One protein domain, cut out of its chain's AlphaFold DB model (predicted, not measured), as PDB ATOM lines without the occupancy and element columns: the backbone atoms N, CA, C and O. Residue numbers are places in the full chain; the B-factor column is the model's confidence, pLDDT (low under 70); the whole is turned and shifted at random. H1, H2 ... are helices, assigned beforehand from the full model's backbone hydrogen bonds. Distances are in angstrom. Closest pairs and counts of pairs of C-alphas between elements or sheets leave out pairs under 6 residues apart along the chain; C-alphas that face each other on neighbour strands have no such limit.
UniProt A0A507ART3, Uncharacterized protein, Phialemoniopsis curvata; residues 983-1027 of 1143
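This is residues 983 to 1027 of the 1143 residues of an uncharacterized protein of Phialemoniopsis curvata (UniProt A0A507ART3). What shape does the printed part make? One long helix, H2, has the short H1 folded back beside residues 999 to 1003, and beyond H2's last residue an arm, residues 1014 to 1027 with H3, sticks out on its own and adds to the length. What is it built of? The printed part has 45 residues with three named helices, in the order H1, H2, H3, and no named strand; its class is all helix. How spread out is it? It is extended, with a radius of gyration of the C-alphas of 15.8 A, and spans 52 by 14 by 11 A.

Where is the first helix? H1 is residues 987 to 990, 4.9 A from first to last C-alpha, beginning at C-alpha 987 (201.592, 209.958, 78.925). Which helices follow? H2 is residues 996 to 1012, 24.4 A long, with C-alpha 996 at (191.684, 210.503, 69.979). H3 is residues 1017 to 1026, 13.9 A long, ending at C-alpha 1026 (223.743, 180.697, 90.061).

Which helices touch? H1 touches H2, and H2 does so with residues 999 to 1003 alone; their closest C-alphas, those of Ile 990 and Arg 999, are 5.4 A apart. Where is H3? H3 is apart from H1 and from H2. What do the backbones show? In H2 and H3 every O i to N i+4 pair is within hydrogen-bond range. H1 is too short for such a pair.

How long is it? The two C-alphas farthest apart, those of Pro 994 and Gln 1027, are 51.9 A apart. How are the helices linked? Both links are tight, with 5 residues between H1 and H2 and 4 between H2 and H3, and the printed part has no cut. How confident is the model? The mean pLDDT of the printed part is 90.2, and no printed residue is under 70.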
ATOM      1  N   ARG A 983     212.506 205.410  73.806       72.12
ATOM      2  CA  ARG A 983     211.390 205.523  72.840       72.12
ATOM      3  C   ARG A 983     210.000 205.495  73.467       72.12
ATOM      4  O   ARG A 983     209.031 205.782  72.764       72.12
ATOM      5  N   ILE A 984     209.880 205.174  74.756       86.75
ATOM      6  CA  ILE A 984     208.585 205.037  75.429       86.75
ATOM      7  C   ILE A 984     207.888 206.402  75.491       86.75
ATOM      8  O   ILE A 984     208.317 207.338  76.173       86.75
ATOM      9  N   VAL A 985     206.775 206.518  74.768       91.19
ATOM     10  CA  VAL A 985     206.051 207.780  74.600       91.19
ATOM     11  C   VAL A 985     205.358 208.154  75.913       91.19
ATOM     12  O   VAL A 985     204.393 207.521  76.334       91.19
ATOM     13  N   THR A 986     205.843 209.198  76.591       93.38
ATOM     14  CA  THR A 986     205.291 209.595  77.901       93.38
ATOM     15  C   THR A 986     203.789 209.897  77.826       93.38
ATOM     16  O   THR A 986     203.306 210.433  76.830       93.38
ATOM     17  N   PHE A 987     203.035 209.667  78.907       93.56
ATOM     18  CA  PHE A 987     201.592 209.958  78.925       93.56
ATOM     19  C   PHE A 987     201.256 211.430  78.604       93.56
ATOM     20  O   PHE A 987     200.228 211.715  77.994       93.56
ATOM     21  N   ARG A 988     202.146 212.379  78.937       95.62
ATOM     22  CA  ARG A 988     202.019 213.787  78.520       95.62
ATOM     23  C   ARG A 988     202.135 213.949  77.001       95.62
ATOM     24  O   ARG A 988     201.379 214.729  76.430       95.62
ATOM     25  N   GLN A 989     203.058 213.225  76.370       94.38
ATOM     26  CA  GLN A 989     203.239 213.213  74.920       94.38
ATOM     27  C   GLN A 989     202.050 212.528  74.230       94.38
ATOM     28  O   GLN A 989     201.485 213.110  73.306       94.38
ATOM     29  N   ILE A 990     201.577 211.387  74.749       95.88
ATOM     30  CA  ILE A 990     200.337 210.728  74.299       95.88
ATOM     31  C   ILE A 990     199.166 211.719  74.349       95.88
ATOM     32  O   ILE A 990     198.485 211.938  73.354       95.88
ATOM     33  N   MET A 991     198.957 212.404  75.476       94.62
ATOM     34  CA  MET A 991     197.877 213.389  75.615       94.62
ATOM     35  C   MET A 991     198.054 214.661  74.766       94.62
ATOM     36  O   MET A 991     197.112 215.449  74.685       94.62
ATOM     37  N   SER A 992     199.207 214.858  74.116       96.00
ATOM     38  CA  SER A 992     199.446 215.982  73.202       96.00
ATOM     39  C   SER A 992     198.992 215.725  71.759       96.00
ATOM     40  O   SER A 992     198.728 216.692  71.043       96.00
ATOM     41  N   TYR A 993     198.845 214.462  71.331       96.06
ATOM     42  CA  TYR A 993     198.371 214.165  69.976       96.06
ATOM     43  C   TYR A 993     196.929 214.656  69.783       96.06
ATOM     44  O   TYR A 993     196.083 214.440  70.663       96.06
ATOM     45  N   PRO A 994     196.610 215.309  68.651       94.69
ATOM     46  CA  PRO A 994     195.329 215.980  68.468       94.69
ATOM     47  C   PRO A 994     194.162 214.992  68.371       94.69
ATOM     48  O   PRO A 994     193.104 215.229  68.968       94.69
ATOM     49  N   THR A 995     194.333 213.871  67.663       97.44
ATOM     50  CA  THR A 995     193.225 212.945  67.395       97.44
ATOM     51  C   THR A 995     193.085 211.880  68.496       97.44
ATOM     52  O   THR A 995     194.084 211.319  68.943       97.44
ATOM     53  N   PRO A 996     191.863 211.545  68.962       96.81
ATOM     54  CA  PRO A 996     191.684 210.503  69.979       96.81
ATOM     55  C   PRO A 996     192.179 209.113  69.548       96.81
ATOM     56  O   PRO A 996     192.671 208.369  70.388       96.81
ATOM     57  N   ALA A 997     192.079 208.777  68.257       96.88
ATOM     58  CA  ALA A 997     192.539 207.497  67.717       96.88
ATOM     59  C   ALA A 997     194.066 207.344  67.812       96.88
ATOM     60  O   ALA A 997     194.557 206.318  68.264       96.88
ATOM     61  N   GLU A 998     194.813 208.394  67.472       96.00
ATOM     62  CA  GLU A 998     196.273 208.468  67.602       96.00
ATOM     63  C   GLU A 998     196.722 208.393  69.070       96.00
ATOM     64  O   GLU A 998     197.700 207.714  69.374       96.00
ATOM     65  N   ARG A 999     195.963 208.989  70.004       96.81
ATOM     66  CA  ARG A 999     196.198 208.819  71.452       96.81
ATOM     67  C   ARG A 999     196.006 207.378  71.923       96.81
ATOM     68  O   ARG A 999     196.792 206.905  72.733       96.81
ATOM     69  N   ILE A1000     194.982 206.682  71.425       96.56
ATOM     70  CA  ILE A1000     194.733 205.272  71.765       96.56
ATOM     71  C   ILE A1000     195.824 204.385  71.157       96.56
ATOM     72  O   ILE A1000     196.464 203.635  71.886       96.56
ATOM     73  N   ALA A1001     196.123 204.545  69.864       96.56
ATOM     74  CA  ALA A1001     197.155 203.772  69.177       96.56
ATOM     75  C   ALA A1001     198.547 203.959  69.807       96.56
ATOM     76  O   ALA A1001     199.239 202.978  70.065       96.56
ATOM     77  N   THR A1002     198.948 205.198  70.122       95.12
ATOM     78  CA  THR A1002     200.233 205.462  70.797       95.12
ATOM     79  C   THR A1002     200.251 204.968  72.243       95.12
ATOM     80  O   THR A1002     201.296 204.515  72.703       95.12
ATOM     81  N   TYR A1003     199.120 204.965  72.955       95.88
ATOM     82  CA  TYR A1003     199.012 204.347  74.280       95.88
ATOM     83  C   TYR A1003     199.135 202.817  74.234       95.88
ATOM     84  O   TYR A1003     199.863 202.241  75.038       95.88
ATOM     85  N   GLU A1004     198.476 202.153  73.285       95.75
ATOM     86  CA  GLU A1004     198.547 200.697  73.109       95.75
ATOM     87  C   GLU A1004     199.924 200.233  72.618       95.75
ATOM     88  O   GLU A1004     200.420 199.200  73.064       95.75
ATOM     89  N   GLU A1005     200.570 201.022  71.760       93.94
ATOM     90  CA  GLU A1005     201.967 200.857  71.353       93.94
ATOM     91  C   GLU A1005     202.919 200.992  72.550       93.94
ATOM     92  O   GLU A1005     203.687 200.079  72.841       93.94
ATOM     93  N   THR A1006     202.787 202.067  73.333       93.94
ATOM     94  CA  THR A1006     203.580 202.280  74.557       93.94
ATOM     95  C   THR A1006     203.349 201.160  75.583       93.94
ATOM     96  O   THR A1006     204.282 200.716  76.248       93.94
ATOM     97  N   ARG A1007     202.115 200.646  75.694       92.56
ATOM     98  CA  ARG A1007     201.773 199.505  76.559       92.56
ATOM     99  C   ARG A1007     202.429 198.200  76.096       92.56
ATOM    100  O   ARG A1007     202.832 197.420  76.954       92.56
ATOM    101  N   ARG A1008     202.548 197.958  74.784       91.00
ATOM    102  CA  ARG A1008     203.289 196.806  74.236       91.00
ATOM    103  C   ARG A1008     204.790 196.941  74.495       91.00
ATOM    104  O   ARG A1008     205.380 196.023  75.052       91.00
ATOM    105  N   GLN A1009     205.365 198.123  74.274       88.38
ATOM    106  CA  GLN A1009     206.770 198.409  74.597       88.38
ATOM    107  C   GLN A1009     207.094 198.194  76.088       88.38
ATOM    108  O   GLN A1009     208.136 197.630  76.409       88.38
ATOM    109  N   PHE A1010     206.190 198.551  77.010       86.62
ATOM    110  CA  PHE A1010     206.341 198.231  78.439       86.62
ATOM    111  C   PHE A1010     206.210 196.735  78.779       86.62
ATOM    112  O   PHE A1010     206.742 196.315  79.804       86.62
ATOM    113  N   ALA A1011     205.508 195.937  77.969       86.62
ATOM    114  CA  ALA A1011     205.399 194.488  78.162       86.62
ATOM    115  C   ALA A1011     206.617 193.731  77.598       86.62
ATOM    116  O   ALA A1011     207.034 192.724  78.164       86.62
ATOM    117  N   GLU A1012     207.205 194.238  76.512       85.06
ATOM    118  CA  GLU A1012     208.421 193.709  75.877       85.06
ATOM    119  C   GLU A1012     209.715 194.178  76.575       85.06
ATOM    120  O   GLU A1012     210.779 193.577  76.404       85.06
ATOM    121  N   ALA A1013     209.640 195.231  77.394       84.50
ATOM    122  CA  ALA A1013     210.754 195.743  78.183       84.50
ATOM    123  C   ALA A1013     211.193 194.754  79.281       84.50
ATOM    124  O   ALA A1013     210.756 194.843  80.431       84.50
ATOM    125  N   ASN A1014     212.123 193.849  78.951       80.12
ATOM    126  CA  ASN A1014     212.834 193.058  79.956       80.12
ATOM    127  C   ASN A1014     213.481 194.004  80.986       80.12
ATOM    128  O   ASN A1014     214.370 194.795  80.664       80.12
ATOM    129  N   SER A1015     213.033 193.897  82.235       79.81
ATOM    130  CA  SER A1015     213.509 194.685  83.375       79.81
ATOM    131  C   SER A1015     214.876 194.238  83.905       79.81
ATOM    132  O   SER A1015     215.355 194.778  84.900       79.81
ATOM    133  N   GLY A1016     215.479 193.204  83.306       82.44
ATOM    134  CA  GLY A1016     216.676 192.532  83.808       82.44
ATOM    135  C   GLY A1016     216.424 191.707  85.074       82.44
ATOM    136  O   GLY A1016     217.345 191.068  85.577       82.44
ATOM    137  N   LEU A1017     215.190 191.680  85.598       84.31
ATOM    138  CA  LEU A1017     214.844 190.932  86.808       84.31
ATOM    139  C   LEU A1017     214.984 189.420  86.597       84.31
ATOM    140  O   LEU A1017     215.418 188.724  87.510       84.31
ATOM    141  N   ALA A1018     214.660 188.912  85.404       83.56
ATOM    142  CA  ALA A1018     214.856 187.506  85.055       83.56
ATOM    143  C   ALA A1018     216.349 187.134  85.050       83.56
ATOM    144  O   ALA A1018     216.745 186.154  85.682       83.56
ATOM    145  N   ASP A1019     217.184 187.965  84.423       86.56
ATOM    146  CA  ASP A1019     218.634 187.776  84.341       86.56
ATOM    147  C   ASP A1019     219.310 187.916  85.716       86.56
ATOM    148  O   ASP A1019     220.187 187.128  86.072       86.56
ATOM    149  N   TRP A1020     218.849 188.860  86.545       90.94
ATOM    150  CA  TRP A1020     219.290 189.032  87.932       90.94
ATOM    151  C   TRP A1020     218.849 187.876  88.837       90.94
ATOM    152  O   TRP A1020     219.640 187.412  89.656       90.94
ATOM    153  N   LEU A1021     217.631 187.346  88.670       88.94
ATOM    154  CA  LEU A1021     217.185 186.131  89.362       88.94
ATOM    155  C   LEU A1021     217.985 184.901  88.911       88.94
ATOM    156  O   LEU A1021     218.294 184.050  89.744       88.94
ATOM    157  N   GLY A1022     218.359 184.814  87.631       87.94
ATOM    158  CA  GLY A1022     219.281 183.803  87.115       87.94
ATOM    159  C   GLY A1022     220.667 183.916  87.752       87.94
ATOM    160  O   GLY A1022     221.174 182.939  88.300       87.94
ATOM    161  N   GLY A1023     221.237 185.124  87.769       89.75
ATOM    162  CA  GLY A1023     222.517 185.427  88.415       89.75
ATOM    163  C   GLY A1023     222.514 185.185  89.927       89.75
ATOM    164  O   GLY A1023     223.486 184.673  90.466       89.75
ATOM    165  N   MET A1024     221.415 185.482  90.625       88.00
ATOM    166  CA  MET A1024     221.259 185.152  92.043       88.00
ATOM    167  C   MET A1024     221.185 183.637  92.255       88.00
ATOM    168  O   MET A1024     221.845 183.111  93.144       88.00
ATOM    169  N   ARG A1025     220.408 182.914  91.438       83.00
ATOM    170  CA  ARG A1025     220.266 181.451  91.543       83.00
ATOM    171  C   ARG A1025     221.542 180.693  91.171       83.00
ATOM    172  O   ARG A1025     221.702 179.568  91.633       83.00
ATOM    173  N   SER A1026     222.435 181.284  90.373       82.56
ATOM    174  CA  SER A1026     223.743 180.697  90.061       82.56
ATOM    175  C   SER A1026     224.774 180.862  91.184       82.56
ATOM    176  O   SER A1026     225.772 180.139  91.184       82.56
ATOM    177  N   GLN A1027     224.532 181.732  92.175       80.38
ATOM    178  CA  GLN A1027     225.374 181.812  93.369       80.38
ATOM    179  C   GLN A1027     225.035 180.672  94.351       80.38
ATOM    180  O   GLN A1027     223.880 180.544  94.780       80.38
TER     181      GLN A1027